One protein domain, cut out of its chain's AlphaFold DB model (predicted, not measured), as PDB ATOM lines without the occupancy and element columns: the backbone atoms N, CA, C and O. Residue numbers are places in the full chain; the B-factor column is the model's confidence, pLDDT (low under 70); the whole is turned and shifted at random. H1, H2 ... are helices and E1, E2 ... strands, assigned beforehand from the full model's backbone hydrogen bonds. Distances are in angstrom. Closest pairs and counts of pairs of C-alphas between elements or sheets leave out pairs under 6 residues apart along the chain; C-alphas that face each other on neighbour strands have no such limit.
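What this domain is: This is residues 6 to 84 of the 110 residues of an uncharacterized protein of Linderina pennispora (UniProt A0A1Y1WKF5). Two small three-stranded sheets, E1 E2 E3 and E4 E5 E6, stand one beyond the other and only partly face to face, while the long helix H1 covers the free face of the first. The slabs follow in the order helix, sheet E1 E2 E3, sheet E4 E5 E6, and the two sheets stay loosely set against each other. The printed part has 79 residues with six named strands and then one named helix, in the order E1 E2 E3 E4 E5 E6 H1; both sheets are antiparallel, with strand orders E1 - E2 - E3 and E4 - E5 - E6. The class is mixed, helices and strands. The whole is compact, with a radius of gyration of the C-alphas of 12.5 A, and flat, spanning 38 by 31 by 14 A.

How they stand to each other: E1, residues 6 to 9, E2, residues 16 to 21, and E3, residues 24 to 30, form a meander, each strand the antiparallel neighbour of the one before. E1 and E2 are a hairpin, with N 7 and O 18 at 2.9 A. E2 and E3 are a hairpin too, with N 26 and O 19 at 2.8 A. H1, residues 66 to 84, is on this sheet at a height of 8.6 A, giving two layers, a helix on one face of a sheet. It lies over E2 and runs along the strands, at 23 degrees to E2 on the local plane; E3 is only just not under it, with 2 of its C-alphas falling there. The closest C-alphas of E2 and H1 are those of Ala 20 and Asp 68, 5.3 A apart. In H1 every O i to N i+4 pair is within hydrogen-bond range. E4, residues 38 to 42, E5, residues 45 to 50, and E6, residues 53 to 58, form a second meander of two hairpins. N 40 and O 47 are 2.8 A apart across E4 and E5, and N 48 and O 55 are 2.9 A apart across E5 and E6. E3 and E6 are only just apart, their closest C-alphas 8.1 A from each other. H1 is not on the sheet E4 E5 E6.

Where its parts are: E1 begins at C-alpha 6, (-153.717, 90.864, 31.478), and is 10.2 A long. E2 measures 17.0 A, E3 17.6 A, E4 13.4 A, E5 16.4 A and E6 17.0 A, from first to last C-alpha. E6 ends at C-alpha 58, (-151.340, 99.007, 21.460). H1 is 27.4 A long and ends at C-alpha 84, (-160.399, 69.504, 32.146).

The domain as a whole: The two C-alphas farthest apart are those of Lys 43 and Asn 84, at 38.3 A. The printed part has no cut, and no link is long. The mean pLDDT of the printed part is 88.8; residues 13, 62, 83 and 84 are under 70.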
ATOM      1  N   GLN A   6    -154.735  91.911  31.539       92.75
ATOM      2  CA  GLN A   6    -153.717  90.864  31.478       92.75
ATOM      3  C   GLN A   6    -154.083  89.734  32.436       92.75
ATOM      4  O   GLN A   6    -154.610  89.990  33.520       92.75
ATOM      5  N   GLY A   7    -153.810  88.489  32.051       93.88
ATOM      6  CA  GLY A   7    -154.157  87.331  32.867       93.88
ATOM      7  C   GLY A   7    -153.276  86.119  32.597       93.88
ATOM      8  O   GLY A   7    -153.021  85.751  31.451       93.88
ATOM      9  N   ALA A   8    -152.845  85.465  33.672       94.00
ATOM     10  CA  ALA A   8    -152.167  84.179  33.630       94.00
ATOM     11  C   ALA A   8    -153.138  83.077  34.071       94.00
ATOM     12  O   ALA A   8    -153.750  83.168  35.134       94.00
ATOM     13  N   LEU A   9    -153.287  82.037  33.254       92.56
ATOM     14  CA  LEU A   9    -154.055  80.845  33.593       92.56
ATOM     15  C   LEU A   9    -153.081  79.724  33.949       92.56
ATOM     16  O   LEU A   9    -152.288  79.312  33.102       92.56
ATOM     17  N   VAL A  10    -153.175  79.212  35.174       88.88
ATOM     18  CA  VAL A  10    -152.468  78.007  35.630       88.88
ATOM     19  C   VAL A  10    -153.462  76.853  35.606       88.88
ATOM     20  O   VAL A  10    -154.467  76.887  36.313       88.88
ATOM     21  N   ALA A  11    -153.218  75.853  34.763       80.75
ATOM     22  CA  ALA A  11    -154.144  74.745  34.548       80.75
ATOM     23  C   ALA A  11    -153.391  73.440  34.255       80.75
ATOM     24  O   ALA A  11    -152.272  73.456  33.741       80.75
ATOM     25  N   ASN A  12    -154.029  72.298  34.537       70.50
ATOM     26  CA  ASN A  12    -153.438  70.962  34.366       70.50
ATOM     27  C   ASN A  12    -153.002  70.659  32.917       70.50
ATOM     28  O   ASN A  12    -152.140  69.812  32.704       70.50
ATOM     29  N   GLY A  13    -153.579  71.350  31.927       66.50
ATOM     30  CA  GLY A  13    -153.219  71.236  30.511       66.50
ATOM     31  C   GLY A  13    -152.072  72.150  30.061       66.50
ATOM     32  O   GLY A  13    -151.799  72.199  28.864       66.50
ATOM     33  N   GLY A  14    -151.428  72.865  30.989       82.38
ATOM     34  CA  GLY A  14    -150.319  73.785  30.740       82.38
ATOM     35  C   GLY A  14    -150.714  75.249  30.927       82.38
ATOM     36  O   GLY A  14    -151.791  75.682  30.508       82.38
ATOM     37  N   ASN A  15    -149.825  76.026  31.554       92.19
ATOM     38  CA  ASN A  15    -150.116  77.424  31.860       92.19
ATOM     39  C   ASN A  15    -150.109  78.275  30.585       92.19
ATOM     40  O   ASN A  15    -149.424  77.975  29.603       92.19
ATOM     41  N   SER A  16    -150.871  79.359  30.594       93.94
ATOM     42  CA  SER A  16    -151.002  80.254  29.447       93.94
ATOM     43  C   SER A  16    -151.145  81.704  29.874       93.94
ATOM     44  O   SER A  16    -151.580  81.993  30.988       93.94
ATOM     45  N   TYR A  17    -150.774  82.610  28.975       96.00
ATOM     46  CA  TYR A  17    -150.860  84.049  29.191       96.00
ATOM     47  C   TYR A  17    -151.806  84.675  28.178       96.00
ATOM     48  O   TYR A  17    -151.776  84.334  26.991       96.00
ATOM     49  N   TRP A  18    -152.645  85.578  28.662       95.75
ATOM     50  CA  TRP A  18    -153.776  86.135  27.943       95.75
ATOM     51  C   TRP A  18    -153.792  87.646  28.101       95.75
ATOM     52  O   TRP A  18    -153.472  88.176  29.167       95.75
ATOM     53  N   ILE A  19    -154.190  88.330  27.035       94.50
ATOM     54  CA  ILE A  19    -154.382  89.777  27.030       94.50
ATOM     55  C   ILE A  19    -155.747  90.075  26.420       94.50
ATOM     56  O   ILE A  19    -156.149  89.428  25.449       94.50
ATOM     57  N   ALA A  20    -156.445  91.055  26.985       93.25
ATOM     58  CA  ALA A  20    -157.661  91.605  26.416       93.25
ATOM     59  C   ALA A  20    -157.563  93.120  26.250       93.25
ATOM     60  O   ALA A  20    -157.088  93.823  27.143       93.25
ATOM     61  N   TYR A  21    -157.991  93.600  25.087       89.69
ATOM     62  CA  TYR A  21    -158.009  95.013  24.728       89.69
ATOM     63  C   TYR A  21    -158.965  95.254  23.565       89.69
ATOM     64  O   TYR A  21    -159.118  94.394  22.690       89.69
ATOM     65  N   ASN A  22    -159.585  96.435  23.531       85.81
ATOM     66  CA  ASN A  22    -160.529  96.837  22.482       85.81
ATOM     67  C   ASN A  22    -161.625  95.782  22.227       85.81
ATOM     68  O   ASN A  22    -161.969  95.494  21.078       85.81
ATOM     69  N   GLY A  23    -162.141  95.157  23.289       86.44
ATOM     70  CA  GLY A  23    -163.190  94.141  23.195       86.44
ATOM     71  C   GLY A  23    -162.732  92.808  22.597       86.44
ATOM     72  O   GLY A  23    -163.569  91.979  22.242       86.44
ATOM     73  N   THR A  24    -161.422  92.584  22.469       88.94
ATOM     74  CA  THR A  24    -160.845  91.346  21.936       88.94
ATOM     75  C   THR A  24    -159.975  90.675  22.987       88.94
ATOM     76  O   THR A  24    -159.195  91.338  23.659       88.94
ATOM     77  N   VAL A  25    -160.063  89.347  23.089       94.06
ATOM     78  CA  VAL A  25    -159.185  88.519  23.927       94.06
ATOM     79  C   VAL A  25    -158.257  87.699  23.048       94.06
ATOM     80  O   VAL A  25    -158.692  87.100  22.065       94.06
ATOM     81  N   GLN A  26    -156.987  87.620  23.434       92.81
ATOM     82  CA  GLN A  26    -155.984  86.815  22.751       92.81
ATOM     83  C   GLN A  26    -155.192  85.964  23.742       92.81
ATOM     84  O   GLN A  26    -154.683  86.461  24.748       92.81
ATOM     85  N   GLN A  27    -155.043  84.678  23.416       94.56
ATOM     86  CA  GLN A  27    -154.055  83.812  24.051       94.56
ATOM     87  C   GLN A  27    -152.686  84.117  23.443       94.56
ATOM     88  O   GLN A  27    -152.413  83.773  22.293       94.56
ATOM     89  N   VAL A  28    -151.824  84.771  24.211       95.62
ATOM     90  CA  VAL A  28    -150.519  85.234  23.732       95.62
ATOM     91  C   VAL A  28    -149.530  84.079  23.645       95.62
ATOM     92  O   VAL A  28    -148.843  83.928  22.628       95.62
ATOM     93  N   TRP A  29    -149.500  83.263  24.701       95.19
ATOM     94  CA  TRP A  29    -148.657  82.080  24.835       95.19
ATOM     95  C   TRP A  29    -149.403  80.944  25.540       95.19
ATOM     96  O   TRP A  29    -150.293  81.169  26.365       95.19
ATOM     97  N   LYS A  30    -148.999  79.710  25.232       93.56
ATOM     98  CA  LYS A  30    -149.521  78.468  25.815       93.56
ATOM     99  C   LYS A  30    -148.374  77.547  26.221       93.56
ATOM    100  O   LYS A  30    -147.351  77.538  25.543       93.56
ATOM    101  N   ASN A  31    -148.587  76.736  27.252       90.69
ATOM    102  CA  ASN A  31    -147.600  75.803  27.807       90.69
ATOM    103  C   ASN A  31    -146.292  76.499  28.211       90.69
ATOM    104  O   ASN A  31    -145.205  76.018  27.899       90.69
ATOM    105  N   ILE A  32    -146.412  77.651  28.870       92.56
ATOM    106  CA  ILE A  32    -145.271  78.460  29.317       92.56
ATOM    107  C   ILE A  32    -145.191  78.524  30.838       92.56
ATOM    108  O   ILE A  32    -146.171  78.249  31.521       92.56
ATOM    109  N   ASP A  33    -144.053  78.942  31.384       92.94
ATOM    110  CA  ASP A  33    -144.006  79.401  32.771       92.94
ATOM    111  C   ASP A  33    -144.443  80.872  32.839       92.94
ATOM    112  O   ASP A  33    -143.736  81.776  32.397       92.94
ATOM    113  N   THR A  34    -145.638  81.118  33.378       92.75
ATOM    114  CA  THR A  34    -146.209  82.472  33.448       92.75
ATOM    115  C   THR A  34    -145.465  83.386  34.421       92.75
ATOM    116  O   THR A  34    -145.563  84.601  34.278       92.75
ATOM    117  N   SER A  35    -144.674  82.836  35.349       92.00
ATOM    118  CA  SER A  35    -143.838  83.630  36.259       92.00
ATOM    119  C   SER A  35    -142.655  84.303  35.554       92.00
ATOM    120  O   SER A  35    -142.104  85.274  36.066       92.00
ATOM    121  N   LEU A  36    -142.290  83.815  34.364       94.56
ATOM    122  CA  LEU A  36    -141.219  84.367  33.533       94.56
ATOM    123  C   LEU A  36    -141.724  85.404  32.522       94.56
ATOM    124  O   LEU A  36    -140.931  85.931  31.741       94.56
ATOM    125  N   VAL A  37    -143.032  85.675  32.492       95.81
ATOM    126  CA  VAL A  37    -143.595  86.729  31.645       95.81
ATOM    127  C   VAL A  37    -143.319  88.072  32.307       95.81
ATOM    128  O   VAL A  37    -143.794  88.339  33.409       95.81
ATOM    129  N   ASN A  38    -142.573  88.930  31.618       95.19
ATOM    130  CA  ASN A  38    -142.314  90.294  32.065       95.19
ATOM    131  C   ASN A  38    -143.020  91.280  31.139       95.19
ATOM    132  O   ASN A  38    -142.757  91.288  29.937       95.19
ATOM    133  N   CYS A  39    -143.894  92.115  31.696       92.25
ATOM    134  CA  CYS A  39    -144.629  93.119  30.942       92.25
ATOM    135  C   CYS A  39    -144.255  94.520  31.413       92.25
ATOM    136  O   CYS A  39    -144.262  94.823  32.604       92.25
ATOM    137  N   THR A  40    -143.951  95.383  30.452       91.38
ATOM    138  CA  THR A  40    -143.637  96.793  30.673       91.38
ATOM    139  C   THR A  40    -144.578  97.649  29.848       91.38
ATOM    140  O   THR A  40    -144.972  97.277  28.743       91.38
ATOM    141  N   THR A  41    -144.950  98.796  30.398       88.12
ATOM    142  CA  THR A  41    -145.823  99.752  29.730       88.12
ATOM    143  C   THR A  41    -145.022 100.992  29.362       88.12
ATOM    144  O   THR A  41    -144.417 101.605  30.241       88.12
ATOM    145  N   ASP A  42    -145.084 101.394  28.094       86.75
ATOM    146  CA  ASP A  42    -144.651 102.711  27.623       86.75
ATOM    147  C   ASP A  42    -145.817 103.382  26.890       86.75
ATOM    148  O   ASP A  42    -146.261 102.902  25.846       86.75
ATOM    149  N   LYS A  43    -146.334 104.478  27.462       84.44
ATOM    150  CA  LYS A  43    -147.515 105.202  26.955       84.44
ATOM    151  C   LYS A  43    -148.686 104.235  26.708       84.44
ATOM    152  O   LYS A  43    -149.096 103.524  27.620       84.44
ATOM    153  N   ASP A  44    -149.170 104.176  25.470       87.00
ATOM    154  CA  ASP A  44    -150.264 103.320  25.013       87.00
ATOM    155  C   ASP A  44    -149.794 101.924  24.581       87.00
ATOM    156  O   ASP A  44    -150.536 101.205  23.920       87.00
ATOM    157  N   THR A  45    -148.550 101.530  24.861       88.94
ATOM    158  CA  THR A  45    -148.008 100.232  24.435       88.94
ATOM    159  C   THR A  45    -147.660  99.364  25.632       88.94
ATOM    160  O   THR A  45    -146.782  99.692  26.431       88.94
ATOM    161  N   LEU A  46    -148.309  98.206  25.716       91.31
ATOM    162  CA  LEU A  46    -147.921  97.118  26.601       91.31
ATOM    163  C   LEU A  46    -146.965  96.188  25.849       91.31
ATOM    164  O   LEU A  46    -147.350  95.572  24.857       91.31
ATOM    165  N   SER A  47    -145.733  96.064  26.330       93.12
ATOM    166  CA  SER A  47    -144.729  95.144  25.792       93.12
ATOM    167  C   SER A  47    -144.512  94.010  26.781       93.12
ATOM    168  O   SER A  47    -143.975  94.228  27.866       93.12
ATOM    169  N   CYS A  48    -144.929  92.804  26.415       94.69
ATOM    170  CA  CYS A  48    -144.735  91.598  27.213       94.69
ATOM    171  C   CYS A  48    -143.676  90.715  26.565       94.69
ATOM    172  O   CYS A  48    -143.720  90.490  25.358       94.69
ATOM    173  N   CYS A  49    -142.764  90.170  27.359       96.31
ATOM    174  CA  CYS A  49    -141.726  89.256  26.903       96.31
ATOM    175  C   CYS A  49    -141.784  87.944  27.679       96.31
ATOM    176  O   CYS A  49    -141.972  87.939  28.896       96.31
ATOM    177  N   TYR A  50    -141.573  86.839  26.972       95.88
ATOM    178  CA  TYR A  50    -141.349  85.518  27.541       95.88
ATOM    179  C   TYR A  50    -140.135  84.887  26.858       95.88
ATOM    180  O   TYR A  50    -140.105  84.721  25.636       95.88
ATOM    181  N   SER A  51    -139.124  84.513  27.645       92.25
ATOM    182  CA  SER A  51    -137.821  84.077  27.120       92.25
ATOM    183  C   SER A  51    -137.214  85.133  26.173       92.25
ATOM    184  O   SER A  51    -136.955  86.250  26.607       92.25
ATOM    185  N   ASN A  52    -137.013  84.807  24.890       92.81
ATOM    186  CA  ASN A  52    -136.443  85.712  23.882       92.81
ATOM    187  C   ASN A  52    -137.503  86.301  22.933       92.81
ATOM    188  O   ASN A  52    -137.152  86.932  21.937       92.81
ATOM    189  N   GLU A  53    -138.790  86.059  23.195       95.19
ATOM    190  CA  GLU A  53    -139.894  86.533  22.362       95.19
ATOM    191  C   GLU A  53    -140.656  87.644  23.086       95.19
ATOM    192  O   GLU A  53    -141.163  87.440  24.189       95.19
ATOM    193  N   CYS A  54    -140.766  88.806  22.447       95.31
ATOM    194  CA  CYS A  54    -141.540  89.937  22.942       95.31
ATOM    195  C   CYS A  54    -142.707  90.238  22.002       95.31
ATOM    196  O   CYS A  54    -142.551  90.213  20.779       95.31
ATOM    197  N   LYS A  55    -143.871  90.545  22.577       94.31
ATOM    198  CA  LYS A  55    -145.063  90.990  21.857       94.31
ATOM    199  C   LYS A  55    -145.541  92.321  22.407       94.31
ATOM    200  O   LYS A  55    -145.626  92.508  23.619       94.31
ATOM    201  N   ASN A  56    -145.889  93.207  21.481       93.25
ATOM    202  CA  ASN A  56    -146.329  94.559  21.776       93.25
ATOM    203  C   ASN A  56    -147.812  94.688  21.440       93.25
ATOM    204  O   ASN A  56    -148.256  94.255  20.375       93.25
ATOM    205  N   PHE A  57    -148.555  95.314  22.339       90.75
ATOM    206  CA  PHE A  57    -149.987  95.531  22.230       90.75
ATOM    207  C   PHE A  57    -150.242  97.021  22.377       90.75
ATOM    208  O   PHE A  57    -149.817  97.630  23.357       90.75
ATOM    209  N   VAL A  58    -150.915  97.609  21.390       89.75
ATOM    210  CA  VAL A  58    -151.340  99.007  21.460       89.75
ATOM    211  C   VAL A  58    -152.663  99.045  22.218       89.75
ATOM    212  O   VAL A  58    -153.701  98.629  21.700       89.75
ATOM    213  N   CYS A  59    -152.592  99.506  23.457       84.44
ATOM    214  CA  CYS A  59    -153.665  99.594  24.434       84.44
ATOM    215  C   CYS A  59    -153.901 101.080  24.749       84.44
ATOM    216  O   CYS A  59    -153.353 101.586  25.731       84.44
ATOM    217  N   PRO A  60    -154.646 101.803  23.894       74.00
ATOM    218  CA  PRO A  60    -154.908 103.217  24.121       74.00
ATOM    219  C   PRO A  60    -155.695 103.421  25.420       74.00
ATOM    220  O   PRO A  60    -156.656 102.698  25.686       74.00
ATOM    221  N   GLY A  61    -155.304 104.434  26.194       71.56
ATOM    222  CA  GLY A  61    -155.967 104.806  27.447       71.56
ATOM    223  C   GLY A  61    -155.257 104.314  28.710       71.56
ATOM    224  O   GLY A  61    -154.426 103.404  28.682       71.56
ATOM    225  N   ASP A  62    -155.597 104.945  29.835       69.75
ATOM    226  CA  ASP A  62    -154.880 104.775  31.105       69.75
ATOM    227  C   ASP A  62    -155.190 103.455  31.834       69.75
ATOM    228  O   ASP A  62    -154.379 102.992  32.645       69.75
ATOM    229  N   GLU A  63    -156.352 102.844  31.564       78.19
ATOM    230  CA  GLU A  63    -156.830 101.624  32.228       78.19
ATOM    231  C   GLU A  63    -157.698 100.759  31.310       78.19
ATOM    232  O   GLU A  63    -158.338 101.247  30.378       78.19
ATOM    233  N   ALA A  64    -157.685  99.445  31.558       81.56
ATOM    234  CA  ALA A  64    -158.461  98.497  30.774       81.56
ATOM    235  C   ALA A  64    -159.941  98.603  31.128       81.56
ATOM    236  O   ALA A  64    -160.304  98.765  32.295       81.56
ATOM    237  N   SER A  65    -160.812  98.494  30.125       85.44
ATOM    238  CA  SER A  65    -162.245  98.615  30.369       85.44
ATOM    239  C   SER A  65    -162.767  97.423  31.179       85.44
ATOM    240  O   SER A  65    -162.283  96.295  31.053       85.44
ATOM    241  N   SER A  66    -163.821  97.631  31.974       86.38
ATOM    242  CA  SER A  66    -164.501  96.544  32.700       86.38
ATOM    243  C   SER A  66    -164.971  95.421  31.762       86.38
ATOM    244  O   SER A  66    -165.025  94.251  32.151       86.38
ATOM    245  N   SER A  67    -165.280  95.771  30.511       88.25
ATOM    246  CA  SER A  67    -165.620  94.826  29.450       88.25
ATOM    247  C   SER A  67    -164.431  93.941  29.074       88.25
ATOM    248  O   SER A  67    -164.604  92.729  28.964       88.25
ATOM    249  N   ASP A  68    -163.224  94.497  28.946       89.81
ATOM    250  CA  ASP A  68    -162.015  93.724  28.628       89.81
ATOM    251  C   ASP A  68    -161.675  92.728  29.745       89.81
ATOM    252  O   ASP A  68    -161.392  91.563  29.464       89.81
ATOM    253  N   TYR A  69    -161.794  93.129  31.015       91.00
ATOM    254  CA  TYR A  69    -161.635  92.207  32.149       91.00
ATOM    255  C   TYR A  69    -162.683  91.084  32.149       91.00
ATOM    256  O   TYR A  69    -162.368  89.921  32.428       91.00
ATOM    257  N   SER A  70    -163.933  91.410  31.812       93.19
ATOM    258  CA  SER A  70    -165.020  90.426  31.732       93.19
ATOM    259  C   SER A  70    -164.777  89.418  30.606       93.19
ATOM    260  O   SER A  70    -164.915  88.213  30.810       93.19
ATOM    261  N   LEU A  71    -164.341  89.889  29.435       93.69
ATOM    262  CA  LEU A  71    -163.986  89.025  28.310       93.69
ATOM    263  C   LEU A  71    -162.780  88.141  28.643       93.69
ATOM    264  O   LEU A  71    -162.809  86.936  28.385       93.69
ATOM    265  N   LEU A  72    -161.742  88.719  29.253       94.81
ATOM    266  CA  LEU A  72    -160.536  88.003  29.665       94.81
ATOM    267  C   LEU A  72    -160.865  86.863  30.632       94.81
ATOM    268  O   LEU A  72    -160.480  85.715  30.401       94.81
ATOM    269  N   SER A  73    -161.609  87.170  31.695       93.56
ATOM    270  CA  SER A  73    -162.000  86.179  32.700       93.56
ATOM    271  C   SER A  73    -162.858  85.062  32.101       93.56
ATOM    272  O   SER A  73    -162.580  83.888  32.354       93.56
ATOM    273  N   ALA A  74    -163.831  85.395  31.248       93.69
ATOM    274  CA  ALA A  74    -164.669  84.409  30.568       93.69
ATOM    275  C   ALA A  74    -163.845  83.471  29.667       93.69
ATOM    276  O   ALA A  74    -164.013  82.252  29.725       93.69
ATOM    277  N   ALA A  75    -162.916  84.013  28.877       93.12
ATOM    278  CA  ALA A  75    -162.060  83.221  27.997       93.12
ATOM    279  C   ALA A  75    -161.129  82.280  28.778       93.12
ATOM    280  O   ALA A  75    -161.009  81.100  28.440       93.12
ATOM    281  N   MET A  76    -160.514  82.767  29.860       92.75
ATOM    282  CA  MET A  76    -159.647  81.950  30.715       92.75
ATOM    283  C   MET A  76    -160.428  80.829  31.415       92.75
ATOM    284  O   MET A  76    -159.948  79.697  31.485       92.75
ATOM    285  N   GLN A  77    -161.649  81.105  31.884       91.62
ATOM    286  CA  GLN A  77    -162.528  80.087  32.474       91.62
ATOM    287  C   GLN A  77    -162.933  79.019  31.450       91.62
ATOM    288  O   GLN A  77    -162.874  77.824  31.744       91.62
ATOM    289  N   GLN A  78    -163.305  79.424  30.232       89.06
ATOM    290  CA  GLN A  78    -163.618  78.482  29.154       89.06
ATOM    291  C   GLN A  78    -162.411  77.601  28.812       89.06
ATOM    292  O   GLN A  78    -162.554  76.382  28.722       89.06
ATOM    293  N   ALA A  79    -161.217  78.189  28.692       87.12
ATOM    294  CA  ALA A  79    -159.988  77.446  28.429       87.12
ATOM    295  C   ALA A  79    -159.686  76.416  29.533       87.12
ATOM    296  O   ALA A  79    -159.368  75.264  29.226       87.12
ATOM    297  N   ALA A  80    -159.861  76.786  30.806       86.44
ATOM    298  CA  ALA A  80    -159.700  75.867  31.932       86.44
ATOM    299  C   ALA A  80    -160.686  74.684  31.861       86.44
ATOM    300  O   ALA A  80    -160.305  73.528  32.062       86.44
ATOM    301  N   ASN A  81    -161.948  74.949  31.516       82.81
ATOM    302  CA  ASN A  81    -162.988  73.922  31.414       82.81
ATOM    303  C   ASN A  81    -162.760  72.963  30.235       82.81
ATOM    304  O   ASN A  81    -162.915  71.746  30.382       82.81
ATOM    305  N   VAL A  82    -162.337  73.477  29.075       77.00
ATOM    306  CA  VAL A  82    -161.998  72.646  27.907       77.00
ATOM    307  C   VAL A  82    -160.814  71.729  28.216       77.00
ATOM    308  O   VAL A  82    -160.858  70.546  27.878       77.00
ATOM    309  N   GLN A  83    -159.787  72.224  28.912       61.75
ATOM    310  CA  GLN A  83    -158.634  71.402  29.295       61.75
ATOM    311  C   GLN A  83    -159.006  70.278  30.274       61.75
ATOM    312  O   GLN A  83    -158.568  69.143  30.087       61.75
ATOM    313  N   ASN A  84    -159.881  70.545  31.248       56.84
ATOM    314  CA  ASN A  84    -160.399  69.504  32.146       56.84
ATOM    315  C   ASN A  84    -161.219  68.434  31.397       56.84
ATOM    316  O   ASN A  84    -161.197  67.250  31.747       56.84
TER     317      ASN A  84